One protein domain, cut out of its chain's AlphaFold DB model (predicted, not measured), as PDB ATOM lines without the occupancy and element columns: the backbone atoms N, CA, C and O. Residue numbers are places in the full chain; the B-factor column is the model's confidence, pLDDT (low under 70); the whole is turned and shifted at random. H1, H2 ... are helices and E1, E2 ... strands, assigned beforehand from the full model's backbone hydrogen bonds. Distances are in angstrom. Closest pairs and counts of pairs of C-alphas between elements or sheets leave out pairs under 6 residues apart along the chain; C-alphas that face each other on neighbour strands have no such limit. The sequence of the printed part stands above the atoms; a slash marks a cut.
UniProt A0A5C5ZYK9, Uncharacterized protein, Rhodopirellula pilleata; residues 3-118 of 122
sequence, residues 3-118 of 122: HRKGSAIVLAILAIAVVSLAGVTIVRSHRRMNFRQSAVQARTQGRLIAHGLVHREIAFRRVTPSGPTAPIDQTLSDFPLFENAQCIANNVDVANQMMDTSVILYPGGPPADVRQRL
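Overview. This is residues 3 to 118 of the 122 residues of an uncharacterized protein of Rhodopirellula pilleata (UniProt A0A5C5ZYK9). One very long helix, H1, makes the length of the whole, and a small twisted sheet of three strands packs on one side of its last part. Residues 3 to 41 of H1 stick out as a free arm; beyond them a body of 77 residues spans 38 by 21 by 20 A, with the short helix H2 in the stretch that folds back from the end of H1 to the sheet. The printed part has 116 residues, with two named helices and three named strands in the order H1 H2 E1 E2 E3; the sheet runs E1 E2 E3, antiparallel, and the class is mixed, helices and strands. The whole is extended, a rod with a radius of gyration of the C-alphas of 26.4 A and spans of 93 by 27 by 20 A.

Arrangement. H1, residues 3 to 63, stands free over residues 3 to 41. H2, residues 74 to 78, is only just apart from H1, their closest C-alphas being 8.5 A apart, and it is not on the sheet. The sheet is a meander, each strand the antiparallel neighbour of the one before: E1, residues 86 to 93, E2, residues 98 to 104, and E3, residues 112 to 117. H1 is on one face of this sheet, an arrangement in two layers, at a height over the sheet of 9.9 A. It lies over E1 and E2, and only just over E3, on which 3 of its C-alphas fall. On the local plane its line and that of E2 stand at 38 degrees, slantwise to the strands. H1 touches E1, with the closest C-alphas those of Leu 53 and Cys 87, 5.7 A apart. H1 also touches E2, closest at the C-alphas of Ala 50 and Val 103, 6.3 A. E1 and E2 form a hairpin, their directions 160 degrees apart, with N 88 and O 102 at 2.9 A. E2 and E3 form another, at 156 degrees, with N 101 and O 114 at 2.8 A. In H1 every O i to N i+4 pair is within hydrogen-bond range; in H2 it is 0 of 1, beside 1 of 2 O i to N i+3 pairs.

Along the chain. H1 begins at C-alpha 3, (6.286, 74.656, -55.983), and ends at C-alpha 63, (-24.243, 1.437, -12.734), 90.4 A away. H2 has five residues. E1 measures 20.4 A and bends by 51 degrees at residue 90, E2 measures 19.5 A, and E3 measures 16.3 A, ending at C-alpha 117, (-9.866, 2.010, -18.650).

Size, cuts and confidence. The two C-alphas farthest apart are those of His 3 and Ala 95, at 93.6 A. The printed part has no cut, the link from E1 to E2 is tight, and the other links are short. The mean pLDDT of the printed part is 83.3, and residues 3 to 6 and residue 118 are under 70.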
ATOM      1  N   HIS A   3       5.699  75.949 -56.384       57.09
ATOM      2  CA  HIS A   3       6.286  74.656 -55.983       57.09
ATOM      3  C   HIS A   3       5.823  74.115 -54.616       57.09
ATOM      4  O   HIS A   3       5.749  72.905 -54.414       57.09
ATOM      5  N   ARG A   4       5.483  74.999 -53.666       59.50
ATOM      6  CA  ARG A   4       5.072  74.600 -52.306       59.50
ATOM      7  C   ARG A   4       3.651  74.027 -52.259       59.50
ATOM      8  O   ARG A   4       3.382  73.153 -51.444       59.50
ATOM      9  N   LYS A   5       2.758  74.477 -53.150       59.16
ATOM     10  CA  LYS A   5       1.361  74.009 -53.209       59.16
ATOM     11  C   LYS A   5       1.259  72.594 -53.790       59.16
ATOM     12  O   LYS A   5       0.511  71.782 -53.260       59.16
ATOM     13  N   GLY A   6       2.065  72.278 -54.809       67.50
ATOM     14  CA  GLY A   6       2.132  70.927 -55.383       67.50
ATOM     15  C   GLY A   6       2.661  69.882 -54.394       67.50
ATOM     16  O   GLY A   6       2.090  68.804 -54.274       67.50
ATOM     17  N   SER A   7       3.693  70.226 -53.615       76.69
ATOM     18  CA  SER A   7       4.260  69.324 -52.600       76.69
ATOM     19  C   SER A   7       3.283  69.031 -51.452       76.69
ATOM     20  O   SER A   7       3.178  67.883 -51.024       76.69
ATOM     21  N   ALA A   8       2.511  70.028 -51.005       80.06
ATOM     22  CA  ALA A   8       1.512  69.850 -49.950       80.06
ATOM     23  C   ALA A   8       0.362  68.911 -50.363       80.06
ATOM     24  O   ALA A   8      -0.070  68.086 -49.562       80.06
ATOM     25  N   ILE A   9      -0.102  68.992 -51.617       82.94
ATOM     26  CA  ILE A   9      -1.159  68.108 -52.139       82.94
ATOM     27  C   ILE A   9      -0.664  66.659 -52.209       82.94
ATOM     28  O   ILE A   9      -1.367  65.748 -51.778       82.94
ATOM     29  N   VAL A  10       0.565  66.440 -52.687       85.19
ATOM     30  CA  VAL A  10       1.168  65.097 -52.741       85.19
ATOM     31  C   VAL A  10       1.337  64.510 -51.338       85.19
ATOM     32  O   VAL A  10       0.991  63.352 -51.118       85.19
ATOM     33  N   LEU A  11       1.793  65.312 -50.371       86.31
ATOM     34  CA  LEU A  11       1.886  64.908 -48.965       86.31
ATOM     35  C   LEU A  11       0.521  64.539 -48.372       86.31
ATOM     36  O   LEU A  11       0.421  63.534 -47.674       86.31
ATOM     37  N   ALA A  12      -0.530  65.304 -48.674       86.25
ATOM     38  CA  ALA A  12      -1.879  65.011 -48.200       86.25
ATOM     39  C   ALA A  12      -2.423  63.697 -48.790       86.25
ATOM     40  O   ALA A  12      -2.952  62.868 -48.054       86.25
ATOM     41  N   ILE A  13      -2.236  63.465 -50.094       88.31
ATOM     42  CA  ILE A  13      -2.642  62.214 -50.757       88.31
ATOM     43  C   ILE A  13      -1.870  61.024 -50.178       88.31
ATOM     44  O   ILE A  13      -2.468  59.993 -49.872       88.31
ATOM     45  N   LEU A  14      -0.559  61.176 -49.974       91.38
ATOM     46  CA  LEU A  14       0.274  60.143 -49.364       91.38
ATOM     47  C   LEU A  14      -0.194  59.828 -47.937       91.38
ATOM     48  O   LEU A  14      -0.350  58.660 -47.590       91.38
ATOM     49  N   ALA A  15      -0.472  60.850 -47.127       91.31
ATOM     50  CA  ALA A  15      -0.969  60.675 -45.766       91.31
ATOM     51  C   ALA A  15      -2.319  59.937 -45.745       91.31
ATOM     52  O   ALA A  15      -2.482  58.988 -44.981       91.31
ATOM     53  N   ILE A  16      -3.256  60.301 -46.627       91.69
ATOM     54  CA  ILE A  16      -4.551  59.612 -46.756       91.69
ATOM     55  C   ILE A  16      -4.352  58.151 -47.178       91.69
ATOM     56  O   ILE A  16      -4.993  57.260 -46.616       91.69
ATOM     57  N   ALA A  17      -3.451  57.883 -48.127       92.06
ATOM     58  CA  ALA A  17      -3.153  56.527 -48.582       92.06
ATOM     59  C   ALA A  17      -2.546  55.665 -47.463       92.06
ATOM     60  O   ALA A  17      -2.968  54.524 -47.267       92.06
ATOM     61  N   VAL A  18      -1.611  56.219 -46.683       92.62
ATOM     62  CA  VAL A  18      -0.992  55.539 -45.535       92.62
ATOM     63  C   VAL A  18      -2.025  55.252 -44.448       92.62
ATOM     64  O   VAL A  18      -2.102  54.119 -43.977       92.62
ATOM     65  N   VAL A  19      -2.859  56.232 -44.085       91.62
ATOM     66  CA  VAL A  19      -3.920  56.048 -43.081       91.62
ATOM     67  C   VAL A  19      -4.943  55.009 -43.546       91.62
ATOM     68  O   VAL A  19      -5.324  54.134 -42.770       91.62
ATOM     69  N   SER A  20      -5.338  55.038 -44.822       90.88
ATOM     70  CA  SER A  20      -6.268  54.056 -45.394       90.88
ATOM     71  C   SER A  20      -5.682  52.644 -45.368       90.88
ATOM     72  O   SER A  20      -6.350  51.700 -44.945       90.88
ATOM     73  N   LEU A  21      -4.414  52.488 -45.762       89.50
ATOM     74  CA  LEU A  21      -3.733  51.197 -45.732       89.50
ATOM     75  C   LEU A  21      -3.576  50.681 -44.296       89.50
ATOM     76  O   LEU A  21      -3.862  49.513 -44.043       89.50
ATOM     77  N   ALA A  22      -3.186  51.547 -43.357       88.62
ATOM     78  CA  ALA A  22      -3.075  51.217 -41.939       88.62
ATOM     79  C   ALA A  22      -4.427  50.792 -41.342       88.62
ATOM     80  O   ALA A  22      -4.510  49.788 -40.639       88.62
ATOM     81  N   GLY A  23      -5.515  51.492 -41.677       88.00
ATOM     82  CA  GLY A  23      -6.862  51.104 -41.260       88.00
ATOM     83  C   GLY A  23      -7.237  49.708 -41.766       88.00
ATOM     84  O   GLY A  23      -7.674  48.853 -40.995       88.00
ATOM     85  N   VAL A  24      -6.993  49.429 -43.051       88.62
ATOM     86  CA  VAL A  24      -7.277  48.115 -43.649       88.62
ATOM     87  C   VAL A  24      -6.434  47.003 -43.012       88.62
ATOM     88  O   VAL A  24      -6.954  45.910 -42.766       88.62
ATOM     89  N   THR A  25      -5.148  47.239 -42.733       87.50
ATOM     90  CA  THR A  25      -4.277  46.228 -42.110       87.50
ATOM     91  C   THR A  25      -4.674  45.946 -40.667       87.50
ATOM     92  O   THR A  25      -4.731  44.775 -40.291       87.50
ATOM     93  N   ILE A  26      -5.034  46.971 -39.888       88.38
ATOM     94  CA  ILE A  26      -5.528  46.810 -38.514       88.38
ATOM     95  C   ILE A  26      -6.827  46.001 -38.506       88.38
ATOM     96  O   ILE A  26      -6.915  45.002 -37.792       88.38
ATOM     97  N   VAL A  27      -7.806  46.348 -39.350       90.00
ATOM     98  CA  VAL A  27      -9.082  45.612 -39.426       90.00
ATOM     99  C   VAL A  27      -8.854  44.154 -39.831       90.00
ATOM    100  O   VAL A  27      -9.426  43.241 -39.231       90.00
ATOM    101  N   ARG A  28      -7.989  43.897 -40.821       87.19
ATOM    102  CA  ARG A  28      -7.635  42.523 -41.221       87.19
ATOM    103  C   ARG A  28      -6.923  41.761 -40.107       87.19
ATOM    104  O   ARG A  28      -7.212  40.580 -39.913       87.19
ATOM    105  N   SER A  29      -6.019  42.417 -39.384       88.44
ATOM    106  CA  SER A  29      -5.316  41.834 -38.239       88.44
ATOM    107  C   SER A  29      -6.302  41.437 -37.141       88.44
ATOM    108  O   SER A  29      -6.308  40.288 -36.696       88.44
ATOM    109  N   HIS A  30      -7.224  42.337 -36.796       87.44
ATOM    110  CA  HIS A  30      -8.230  42.093 -35.769       87.44
ATOM    111  C   HIS A  30      -9.183  40.958 -36.150       87.44
ATOM    112  O   HIS A  30      -9.478  40.097 -35.324       87.44
ATOM    113  N   ARG A  31      -9.610  40.886 -37.419       86.12
ATOM    114  CA  ARG A  31     -10.408  39.754 -37.916       86.12
ATOM    115  C   ARG A  31      -9.654  38.434 -37.763       86.12
ATOM    116  O   ARG A  31     -10.207  37.482 -37.226       86.12
ATOM    117  N   ARG A  32      -8.384  38.375 -38.183       86.31
ATOM    118  CA  ARG A  32      -7.549  37.165 -38.043       86.31
ATOM    119  C   ARG A  32      -7.379  36.747 -36.583       86.31
ATOM    120  O   ARG A  32      -7.434  35.556 -36.292       86.31
ATOM    121  N   MET A  33      -7.176  37.706 -35.686       87.75
ATOM    122  CA  MET A  33      -7.069  37.448 -34.253       87.75
ATOM    123  C   MET A  33      -8.376  36.895 -33.679       87.75
ATOM    124  O   MET A  33      -8.334  35.862 -33.017       87.75
ATOM    125  N   ASN A  34      -9.521  37.501 -34.006       87.31
ATOM    126  CA  ASN A  34     -10.828  37.030 -33.546       87.31
ATOM    127  C   ASN A  34     -11.092  35.594 -34.014       87.31
ATOM    128  O   ASN A  34     -11.431  34.745 -33.200       87.31
ATOM    129  N   PHE A  35     -10.838  35.282 -35.290       83.81
ATOM    130  CA  PHE A  35     -10.994  33.913 -35.799       83.81
ATOM    131  C   PHE A  35     -10.102  32.907 -35.069       83.81
ATOM    132  O   PHE A  35     -10.551  31.811 -34.739       83.81
ATOM    133  N   ARG A  36      -8.845  33.271 -34.787       86.50
ATOM    134  CA  ARG A  36      -7.931  32.409 -34.024       86.50
ATOM    135  C   ARG A  36      -8.430  32.183 -32.600       86.50
ATOM    136  O   ARG A  36      -8.408  31.049 -32.137       86.50
ATOM    137  N   GLN A  37      -8.893  33.232 -31.924       89.12
ATOM    138  CA  GLN A  37      -9.439  33.120 -30.572       89.12
ATOM    139  C   GLN A  37     -10.698  32.249 -30.544       89.12
ATOM    140  O   GLN A  37     -10.760  31.322 -29.740       89.12
ATOM    141  N   SER A  38     -11.642  32.461 -31.465       85.44
ATOM    142  CA  SER A  38     -12.849  31.635 -31.574       85.44
ATOM    143  C   SER A  38     -12.520  30.168 -31.863       85.44
ATOM    144  O   SER A  38     -13.103  29.281 -31.251       85.44
ATOM    145  N   ALA A  39     -11.541  29.889 -32.729       84.00
ATOM    146  CA  ALA A  39     -11.099  28.520 -32.999       84.00
ATOM    147  C   ALA A  39     -10.463  27.848 -31.766       84.00
ATOM    148  O   ALA A  39     -10.721  26.674 -31.499       84.00
ATOM    149  N   VAL A  40      -9.653  28.577 -30.990       89.19
ATOM    150  CA  VAL A  40      -9.065  28.058 -29.741       89.19
ATOM    151  C   VAL A  40     -10.150  27.799 -28.692       89.19
ATOM    152  O   VAL A  40     -10.135  26.755 -28.039       89.19
ATOM    153  N   GLN A  41     -11.121  28.702 -28.560       88.19
ATOM    154  CA  GLN A  41     -12.266  28.529 -27.664       88.19
ATOM    155  C   GLN A  41     -13.111  27.314 -28.064       88.19
ATOM    156  O   GLN A  41     -13.327  26.435 -27.237       88.19
ATOM    157  N   ALA A  42     -13.483  27.181 -29.339       84.88
ATOM    158  CA  ALA A  42     -14.238  26.025 -29.819       84.88
ATOM    159  C   ALA A  42     -13.478  24.704 -29.596       84.88
ATOM    160  O   ALA A  42     -14.062  23.711 -29.169       84.88
ATOM    161  N   ARG A  43     -12.154  24.691 -29.811       85.88
ATOM    162  CA  ARG A  43     -11.320  23.503 -29.569       85.88
ATOM    163  C   ARG A  43     -11.253  23.124 -28.091       85.88
ATOM    164  O   ARG A  43     -11.291  21.941 -27.763       85.88
ATOM    165  N   THR A  44     -11.113  24.106 -27.203       89.25
ATOM    166  CA  THR A  44     -11.063  23.859 -25.754       89.25
ATOM    167  C   THR A  44     -12.417  23.400 -25.225       89.25
ATOM    168  O   THR A  44     -12.467  22.394 -24.525       89.25
ATOM    169  N   GLN A  45     -13.509  24.047 -25.640       88.75
ATOM    170  CA  GLN A  45     -14.875  23.634 -25.315       88.75
ATOM    171  C   GLN A  45     -15.179  22.219 -25.813       88.75
ATOM    172  O   GLN A  45     -15.573  21.372 -25.018       88.75
ATOM    173  N   GLY A  46     -14.909  21.924 -27.089       87.75
ATOM    174  CA  GLY A  46     -15.134  20.593 -27.655       87.75
ATOM    175  C   GLY A  46     -14.330  19.507 -26.941       87.75
ATOM    176  O   GLY A  46     -14.846  18.425 -26.680       87.75
ATOM    177  N   ARG A  47     -13.087  19.807 -26.539       89.00
ATOM    178  CA  ARG A  47     -12.279  18.885 -25.729       89.00
ATOM    179  C   ARG A  47     -12.906  18.632 -24.356       89.00
ATOM    180  O   ARG A  47     -12.965  17.483 -23.933       89.00
ATOM    181  N   LEU A  48     -13.354  19.677 -23.660       89.69
ATOM    182  CA  LEU A  48     -13.990  19.541 -22.345       89.69
ATOM    183  C   LEU A  48     -15.290  18.736 -22.426       89.69
ATOM    184  O   LEU A  48     -15.486  17.823 -21.628       89.69
ATOM    185  N   ILE A  49     -16.126  19.023 -23.425       89.94
ATOM    186  CA  ILE A  49     -17.373  18.297 -23.682       89.94
ATOM    187  C   ILE A  49     -17.081  16.827 -23.988       89.94
ATOM    188  O   ILE A  49     -17.688  15.952 -23.380       89.94
ATOM    189  N   ALA A  50     -16.100  16.538 -24.850       88.56
ATOM    190  CA  ALA A  50     -15.708  15.164 -25.156       88.56
ATOM    191  C   ALA A  50     -15.284  14.390 -23.901       88.56
ATOM    192  O   ALA A  50     -15.762  13.282 -23.671       88.56
ATOM    193  N   HIS A  51     -14.431  14.978 -23.057       88.56
ATOM    194  CA  HIS A  51     -14.044  14.348 -21.795       88.56
ATOM    195  C   HIS A  51     -15.251  14.132 -20.872       88.56
ATOM    196  O   HIS A  51     -15.400  13.040 -20.327       88.56
ATOM    197  N   GLY A  52     -16.124  15.132 -20.723       88.94
ATOM    198  CA  GLY A  52     -17.337  15.026 -19.909       88.94
ATOM    199  C   GLY A  52     -18.263  13.899 -20.371       88.94
ATOM    200  O   GLY A  52     -18.704  13.094 -19.553       88.94
ATOM    201  N   LEU A  53     -18.485  13.782 -21.682       89.56
ATOM    202  CA  LEU A  53     -19.301  12.723 -22.278       89.56
ATOM    203  C   LEU A  53     -18.708  11.328 -22.047       89.56
ATOM    204  O   LEU A  53     -19.443  10.399 -21.718       89.56
ATOM    205  N   VAL A  54     -17.387  11.174 -22.164       88.81
ATOM    206  CA  VAL A  54     -16.732   9.892 -21.871       88.81
ATOM    207  C   VAL A  54     -16.845   9.546 -20.387       88.81
ATOM    208  O   VAL A  54     -17.217   8.426 -20.049       88.81
ATOM    209  N   HIS A  55     -16.601  10.500 -19.483       87.88
ATOM    210  CA  HIS A  55     -16.765  10.271 -18.045       87.88
ATOM    211  C   HIS A  55     -18.201   9.899 -17.672       87.88
ATOM    212  O   HIS A  55     -18.408   9.025 -16.830       87.88
ATOM    213  N   ARG A  56     -19.188  10.527 -18.317       88.12
ATOM    214  CA  ARG A  56     -20.603  10.191 -18.162       88.12
ATOM    215  C   ARG A  56     -20.895   8.770 -18.626       88.12
ATOM    216  O   ARG A  56     -21.543   8.038 -17.886       88.12
ATOM    217  N   GLU A  57     -20.394   8.361 -19.792       87.75
ATOM    218  CA  GLU A  57     -20.564   6.985 -20.281       87.75
ATOM    219  C   GLU A  57     -19.920   5.979 -19.319       87.75
ATOM    220  O   GLU A  57     -20.549   4.997 -18.942       87.75
ATOM    221  N   ILE A  58     -18.708   6.252 -18.827       84.75
ATOM    222  CA  ILE A  58     -18.038   5.396 -17.834       84.75
ATOM    223  C   ILE A  58     -18.871   5.284 -16.554       84.75
ATOM    224  O   ILE A  58     -19.076   4.184 -16.042       84.75
ATOM    225  N   ALA A  59     -19.357   6.409 -16.030       85.50
ATOM    226  CA  ALA A  59     -20.193   6.423 -14.835       85.50
ATOM    227  C   ALA A  59     -21.498   5.645 -15.057       85.50
ATOM    228  O   ALA A  59     -21.897   4.863 -14.196       85.50
ATOM    229  N   PHE A  60     -22.119   5.795 -16.228       87.06
ATOM    230  CA  PHE A  60     -23.316   5.052 -16.603       87.06
ATOM    231  C   PHE A  60     -23.046   3.543 -16.663       87.06
ATOM    232  O   PHE A  60     -23.796   2.762 -16.086       87.06
ATOM    233  N   ARG A  61     -21.922   3.124 -17.256       81.56
ATOM    234  CA  ARG A  61     -21.513   1.711 -17.339       81.56
ATOM    235  C   ARG A  61     -21.188   1.085 -15.992       81.56
ATOM    236  O   ARG A  61     -21.424  -0.103 -15.811       81.56
ATOM    237  N   ARG A  62     -20.697   1.865 -15.027       80.19
ATOM    238  CA  ARG A  62     -20.500   1.376 -13.653       80.19
ATOM    239  C   ARG A  62     -21.821   1.003 -12.976       80.19
ATOM    240  O   ARG A  62     -21.843   0.074 -12.181       80.19
ATOM    241  N   VAL A  63     -22.907   1.707 -13.293       83.12
ATOM    242  CA  VAL A  63     -24.243   1.437 -12.734       83.12
ATOM    243  C   VAL A  63     -25.001   0.407 -13.572       83.12
ATOM    244  O   VAL A  63     -25.729  -0.426 -13.039       83.12
ATOM    245  N   THR A  64     -24.847   0.449 -14.895       81.31
ATOM    246  CA  THR A  64     -25.560  -0.416 -15.842       81.31
ATOM    247  C   THR A  64     -24.584  -0.984 -16.884       81.31
ATOM    248  O   THR A  64     -24.513  -0.495 -18.014       81.31
ATOM    249  N   PRO A  65     -23.817  -2.035 -16.531       72.69
ATOM    250  CA  PRO A  65     -22.703  -2.524 -17.351       72.69
ATOM    251  C   PRO A  65     -23.129  -3.055 -18.726       72.69
ATOM    252  O   PRO A  65     -22.463  -2.787 -19.725       72.69
ATOM    253  N   SER A  66     -24.276  -3.730 -18.809       74.62
ATOM    254  CA  SER A  66     -24.847  -4.283 -20.048       74.62
ATOM    255  C   SER A  66     -25.952  -3.415 -20.667       74.62
ATOM    256  O   SER A  66     -26.660  -3.863 -21.568       74.62
ATOM    257  N   GLY A  67     -26.129  -2.184 -20.178       70.81
ATOM    258  CA  GLY A  67     -27.198  -1.287 -20.616       70.81
ATOM    259  C   GLY A  67     -26.981  -0.677 -22.006       70.81
ATOM    260  O   GLY A  67     -25.926  -0.860 -22.620       70.81
ATOM    261  N   PRO A  68     -27.962   0.088 -22.512       76.81
ATOM    262  CA  PRO A  68     -27.750   0.967 -23.662       76.81
ATOM    263  C   PRO A  68     -26.669   2.023 -23.357       76.81
ATOM    264  O   PRO A  68     -26.200   2.137 -22.228       76.81
ATOM    265  N   THR A  69     -26.239   2.791 -24.358       79.38
ATOM    266  CA  THR A  69     -25.371   3.959 -24.126       79.38
ATOM    267  C   THR A  69     -26.067   4.987 -23.237       79.38
ATOM    268  O   THR A  69     -27.301   5.041 -23.186       79.38
ATOM    269  N   ALA A  70     -25.285   5.817 -22.549       80.31
ATOM    270  CA  ALA A  70     -25.818   6.893 -21.738       80.31
ATOM    271  C   ALA A  70     -26.735   7.798 -22.582       80.31
ATOM    272  O   ALA A  70     -26.457   8.059 -23.758       80.31
ATOM    273  N   PRO A  71     -27.835   8.299 -21.998       79.44
ATOM    274  CA  PRO A  71     -28.740   9.192 -22.704       79.44
ATOM    275  C   PRO A  71     -28.030  10.494 -23.081       79.44
ATOM    276  O   PRO A  71     -27.122  10.935 -22.367       79.44
ATOM    277  N   ILE A  72     -28.500  11.128 -24.160       80.12
ATOM    278  CA  ILE A  72     -28.004  12.427 -24.636       80.12
ATOM    279  C   ILE A  72     -28.060  13.450 -23.498       80.12
ATOM    280  O   ILE A  72     -29.014  13.490 -22.714       80.12
ATOM    281  N   ASP A  73     -27.012  14.260 -23.392       81.19
ATOM    282  CA  ASP A  73     -26.941  15.282 -22.365       81.19
ATOM    283  C   ASP A  73     -27.745  16.522 -22.759       81.19
ATOM    284  O   ASP A  73     -27.350  17.281 -23.638       81.19
ATOM    285  N   GLN A  74     -28.879  16.740 -22.092       81.56
ATOM    286  CA  GLN A  74     -29.752  17.881 -22.376       81.56
ATOM    287  C   GLN A  74     -29.077  19.222 -22.072       81.56
ATOM    288  O   GLN A  74     -29.416  20.213 -22.714       81.56
ATOM    289  N   THR A  75     -28.085  19.275 -21.175       82.88
ATOM    290  CA  THR A  75     -27.348  20.521 -20.894       82.88
ATOM    291  C   THR A  75     -26.487  20.973 -22.071       82.88
ATOM    292  O   THR A  75     -26.021  22.107 -22.094       82.88
ATOM    293  N   LEU A  76     -26.255  20.106 -23.063       82.50
ATOM    294  CA  LEU A  76     -25.558  20.487 -24.289       82.50
ATOM    295  C   LEU A  76     -26.416  21.342 -25.221       82.50
ATOM    296  O   LEU A  76     -25.855  22.008 -26.084       82.50
ATOM    297  N   SER A  77     -27.738  21.382 -25.028       80.56
ATOM    298  CA  SER A  77     -28.626  22.262 -25.801       80.56
ATOM    299  C   SER A  77     -28.311  23.752 -25.612       80.56
ATOM    300  O   SER A  77     -28.543  24.543 -26.519       80.56
ATOM    301  N   ASP A  78     -27.684  24.128 -24.493       83.31
ATOM    302  CA  ASP A  78     -27.198  25.493 -24.254       83.31
ATOM    303  C   ASP A  78     -25.920  25.825 -25.058       83.31
ATOM    304  O   ASP A  78     -25.480  26.978 -25.106       83.31
ATOM    305  N   PHE A  79     -25.299  24.825 -25.697       81.69
ATOM    306  CA  PHE A  79     -24.055  24.948 -26.456       81.69
ATOM    307  C   PHE A  79     -24.302  24.707 -27.954       81.69
ATOM    308  O   PHE A  79     -24.151  23.579 -28.424       81.69
ATOM    309  N   PRO A  80     -24.561  25.757 -28.758       78.38
ATOM    310  CA  PRO A  80     -25.091  25.614 -30.118       78.38
ATOM    311  C   PRO A  80     -24.209  24.846 -31.115       78.38
ATOM    312  O   PRO A  80     -24.683  24.329 -32.121       78.38
ATOM    313  N   LEU A  81     -22.904  24.744 -30.854       81.94
ATOM    314  CA  LEU A  81     -21.974  23.964 -31.683       81.94
ATOM    315  C   LEU A  81     -21.939  22.470 -31.326       81.94
ATOM    316  O   LEU A  81     -21.385  21.682 -32.091       81.94
ATOM    317  N   PHE A  82     -22.485  22.091 -30.170       85.75
ATOM    318  CA  PHE A  82     -22.317  20.777 -29.547       85.75
ATOM    319  C   PHE A  82     -23.635  20.177 -29.035       85.75
ATOM    320  O   PHE A  82     -23.603  19.185 -28.315       85.75
ATOM    321  N   GLU A  83     -24.785  20.735 -29.421       83.88
ATOM    322  CA  GLU A  83     -26.124  20.302 -28.977       83.88
ATOM    323  C   GLU A  83     -26.380  18.809 -29.217       83.88
ATOM    324  O   GLU A  83     -27.078  18.148 -28.455       83.88
ATOM    325  N   ASN A  84     -25.775  18.276 -30.280       83.75
ATOM    326  CA  ASN A  84     -25.897  16.885 -30.698       83.75
ATOM    327  C   ASN A  84     -24.647  16.063 -30.358       83.75
ATOM    328  O   ASN A  84     -24.432  15.002 -30.949       83.75
ATOM    329  N   ALA A  85     -23.780  16.566 -29.474       86.94
ATOM    330  CA  ALA A  85     -22.586  15.836 -29.099       86.94
ATOM    331  C   ALA A  85     -22.968  14.595 -28.286       86.94
ATOM    332  O   ALA A  85     -23.734  14.655 -27.325       86.94
ATOM    333  N   GLN A  86     -22.413  13.455 -28.678       87.56
ATOM    334  CA  GLN A  86     -22.725  12.165 -28.082       87.56
ATOM    335  C   GLN A  86     -21.471  11.312 -27.936       87.56
ATOM    336  O   GLN A  86     -20.517  11.430 -28.708       87.56
ATOM    337  N   CYS A  87     -21.491  10.440 -26.936       87.75
ATOM    338  CA  CYS A  87     -20.501   9.394 -26.743       87.75
ATOM    339  C   CYS A  87     -21.190   8.047 -26.934       87.75
ATOM    340  O   CYS A  87     -22.266   7.812 -26.389       87.75
ATOM    341  N   ILE A  88     -20.570   7.187 -27.731       86.19
ATOM    342  CA  ILE A  88     -21.057   5.848 -28.031       86.19
ATOM    343  C   ILE A  88     -20.019   4.867 -27.501       86.19
ATOM    344  O   ILE A  88     -18.858   4.927 -27.899       86.19
ATOM    345  N   ALA A  89     -20.422   3.967 -26.607       84.75
ATOM    346  CA  ALA A  89     -19.597   2.824 -26.232       84.75
ATOM    347  C   ALA A  89     -19.686   1.760 -27.333       84.75
ATOM    348  O   ALA A  89     -20.751   1.190 -27.565       84.75
ATOM    349  N   ASN A  90     -18.568   1.500 -28.009       83.06
ATOM    350  CA  ASN A  90     -18.492   0.533 -29.105       83.06
ATOM    351  C   ASN A  90     -18.206  -0.875 -28.595       83.06
ATOM    352  O   ASN A  90     -18.760  -1.851 -29.094       83.06
ATOM    353  N   ASN A  91     -17.307  -0.979 -27.617       82.44
ATOM    354  CA  ASN A  91     -16.926  -2.243 -27.016       82.44
ATOM    355  C   ASN A  91     -16.635  -2.041 -25.531       82.44
ATOM    356  O   ASN A  91     -15.968  -1.080 -25.144       82.44
ATOM    357  N   VAL A  92     -17.133  -2.959 -24.712       78.44
ATOM    358  CA  VAL A  92     -16.904  -2.986 -23.269       78.44
ATOM    359  C   VAL A  92     -16.272  -4.330 -22.945       78.44
ATOM    360  O   VAL A  92     -16.941  -5.360 -22.889       78.44
ATOM    361  N   ASP A  93     -14.963  -4.312 -22.737       78.19
ATOM    362  CA  ASP A  93     -14.216  -5.466 -22.270       78.19
ATOM    363  C   ASP A  93     -14.270  -5.497 -20.743       78.19
ATOM    364  O   ASP A  93     -13.479  -4.859 -20.044       78.19
ATOM    365  N   VAL A  94     -15.254  -6.229 -20.226       74.00
ATOM    366  CA  VAL A  94     -15.469  -6.394 -18.783       74.00
ATOM    367  C   VAL A  94     -14.297  -7.128 -18.126       74.00
ATOM    368  O   VAL A  94     -13.945  -6.809 -16.994       74.00
ATOM    369  N   ALA A  95     -13.662  -8.073 -18.829       76.69
ATOM    370  CA  ALA A  95     -12.568  -8.873 -18.280       76.69
ATOM    371  C   ALA A  95     -11.317  -8.021 -18.037       76.69
ATOM    372  O   ALA A  95     -10.683  -8.134 -16.990       76.69
ATOM    373  N   ASN A  96     -11.000  -7.133 -18.980       76.75
ATOM    374  CA  ASN A  96      -9.863  -6.223 -18.859       76.75
ATOM    375  C   ASN A  96     -10.234  -4.849 -18.303       76.75
ATOM    376  O   ASN A  96      -9.363  -3.983 -18.228       76.75
ATOM    377  N   GLN A  97     -11.495  -4.641 -17.914       78.06
ATOM    378  CA  GLN A  97     -11.979  -3.360 -17.413       78.06
ATOM    379  C   GLN A  97     -11.661  -2.213 -18.393       78.06
ATOM    380  O   GLN A  97     -11.122  -1.174 -18.022       78.06
ATOM    381  N   MET A  98     -11.951  -2.408 -19.678       81.31
ATOM    382  CA  MET A  98     -11.648  -1.447 -20.743       81.31
ATOM    383  C   MET A  98     -12.902  -1.122 -21.546       81.31
ATOM    384  O   MET A  98     -13.750  -1.979 -21.774       81.31
ATOM    385  N   MET A  99     -13.003   0.122 -22.002       83.62
ATOM    386  CA  MET A  99     -14.079   0.589 -22.864       83.62
ATOM    387  C   MET A  99     -13.522   1.365 -24.045       83.62
ATOM    388  O   MET A  99     -12.763   2.323 -23.882       83.62
ATOM    389  N   ASP A 100     -13.958   0.966 -25.229       86.44
ATOM    390  CA  ASP A 100     -13.742   1.711 -26.456       86.44
ATOM    391  C   ASP A 100     -14.962   2.593 -26.699       86.44
ATOM    392  O   ASP A 100     -16.093   2.107 -26.789       86.44
ATOM    393  N   THR A 101     -14.728   3.897 -26.796       87.56
ATOM    394  CA  THR A 101     -15.765   4.899 -27.048       87.56
ATOM    395  C   THR A 101     -15.482   5.679 -28.316       87.56
ATOM    396  O   THR A 101     -14.330   5.981 -28.607       87.56
ATOM    397  N   SER A 102     -16.533   6.068 -29.028       88.62
ATOM    398  CA  SER A 102     -16.470   7.090 -30.069       88.62
ATOM    399  C   SER A 102     -17.217   8.326 -29.598       88.62
ATOM    400  O   SER A 102     -18.396   8.257 -29.248       88.62
ATOM    401  N   VAL A 103     -16.546   9.474 -29.622       89.62
ATOM    402  CA  VAL A 103     -17.174  10.770 -29.355       89.62
ATOM    403  C   VAL A 103     -17.453  11.475 -30.673       89.62
ATOM    404  O   VAL A 103     -16.544  11.724 -31.463       89.62
ATOM    405  N   ILE A 104     -18.709  11.843 -30.895       88.81
ATOM    406  CA  ILE A 104     -19.150  12.621 -32.052       88.81
ATOM    407  C   ILE A 104     -19.588  13.981 -31.520       88.81
ATOM    408  O   ILE A 104     -20.558  14.055 -30.779       88.81
ATOM    409  N   LEU A 105     -18.861  15.049 -31.856       87.38
ATOM    410  CA  LEU A 105     -19.132  16.396 -31.329       87.38
ATOM    411  C   LEU A 105     -20.188  17.170 -32.127       87.38
ATOM    412  O   LEU A 105     -20.863  18.029 -31.574       87.38
ATOM    413  N   TYR A 106     -20.315  16.889 -33.421       82.69
ATOM    414  CA  TYR A 106     -21.277  17.534 -34.309       82.69
ATOM    415  C   TYR A 106     -21.711  16.561 -35.415       82.69
ATOM    416  O   TYR A 106     -20.938  15.665 -35.778       82.69
ATOM    417  N   PRO A 107     -22.926  16.714 -35.975       76.00
ATOM    418  CA  PRO A 107     -23.434  15.832 -37.022       76.00
ATOM    419  C   PRO A 107     -22.516  15.807 -38.251       76.00
ATOM    420  O   PRO A 107     -22.102  16.853 -38.750       76.00
ATOM    421  N   GLY A 108     -22.185  14.609 -38.739       76.12
ATOM    422  CA  GLY A 108     -21.294  14.421 -39.892       76.12
ATOM    423  C   GLY A 108     -19.805  14.670 -39.613       76.12
ATOM    424  O   GLY A 108     -18.996  14.584 -40.536       76.12
ATOM    425  N   GLY A 109     -19.423  14.970 -38.368       75.69
ATOM    426  CA  GLY A 109     -18.023  15.053 -37.959       75.69
ATOM    427  C   GLY A 109     -17.349  13.678 -37.869       75.69
ATOM    428  O   GLY A 109     -18.033  12.676 -37.649       75.69
ATOM    429  N   PRO A 110     -16.011  13.607 -38.012       79.81
ATOM    430  CA  PRO A 110     -15.289  12.365 -37.776       79.81
ATOM    431  C   PRO A 110     -15.434  11.958 -36.298       79.81
ATOM    432  O   PRO A 110     -15.260  12.817 -35.425       79.81
ATOM    433  N   PRO A 111     -15.740  10.683 -35.997       80.50
ATOM    434  CA  PRO A 111     -15.741  10.207 -34.625       80.50
ATOM    435  C   PRO A 111     -14.322  10.289 -34.055       80.50
ATOM    436  O   PRO A 111     -13.343   9.921 -34.706       80.50
ATOM    437  N   ALA A 112     -14.209  10.805 -32.835       80.69
ATOM    438  CA  ALA A 112     -12.982  10.741 -32.062       80.69
ATOM    439  C   ALA A 112     -13.012   9.460 -31.229       80.69
ATOM    440  O   ALA A 112     -13.715   9.391 -30.217       80.69
ATOM    441  N   ASP A 113     -12.259   8.456 -31.665       79.19
ATOM    442  CA  ASP A 113     -12.162   7.186 -30.956       79.19
ATOM    443  C   ASP A 113     -11.224   7.323 -29.756       79.19
ATOM    444  O   ASP A 113     -10.070   7.748 -29.865       79.19
ATOM    445  N   VAL A 114     -11.741   6.974 -28.583       77.56
ATOM    446  CA  VAL A 114     -11.048   7.054 -27.305       77.56
ATOM    447  C   VAL A 114     -11.210   5.723 -26.586       77.56
ATOM    448  O   VAL A 114     -12.316   5.302 -26.254       77.56
ATOM    449  N   ARG A 115     -10.079   5.083 -26.297       75.50
ATOM    450  CA  ARG A 115     -10.006   3.887 -25.461       75.50
ATOM    451  C   ARG A 115      -9.688   4.293 -24.030       75.50
ATOM    452  O   ARG A 115      -8.665   4.935 -23.792       75.50
ATOM    453  N   GLN A 116     -10.552   3.941 -23.085       76.81
ATOM    454  CA  GLN A 116     -10.368   4.258 -21.669       76.81
ATOM    455  C   GLN A 116     -10.495   3.023 -20.789       76.81
ATOM    456  O   GLN A 116     -11.272   2.112 -21.062       76.81
ATOM    457  N   ARG A 117      -9.733   3.018 -19.696       72.19
ATOM    458  CA  ARG A 117      -9.866   2.010 -18.650       72.19
ATOM    459  C   ARG A 117     -11.079   2.343 -17.788       72.19
ATOM    460  O   ARG A 117     -11.187   3.439 -17.242       72.19
ATOM    461  N   LEU A 118     -11.985   1.388 -17.671       67.62
ATOM    462  CA  LEU A 118     -13.063   1.394 -16.704       67.62
ATOM    463  C   LEU A 118     -12.456   1.000 -15.355       67.62
ATOM    464  O   LEU A 118     -12.457  -0.173 -15.031       67.62
TER     465      LEU A 118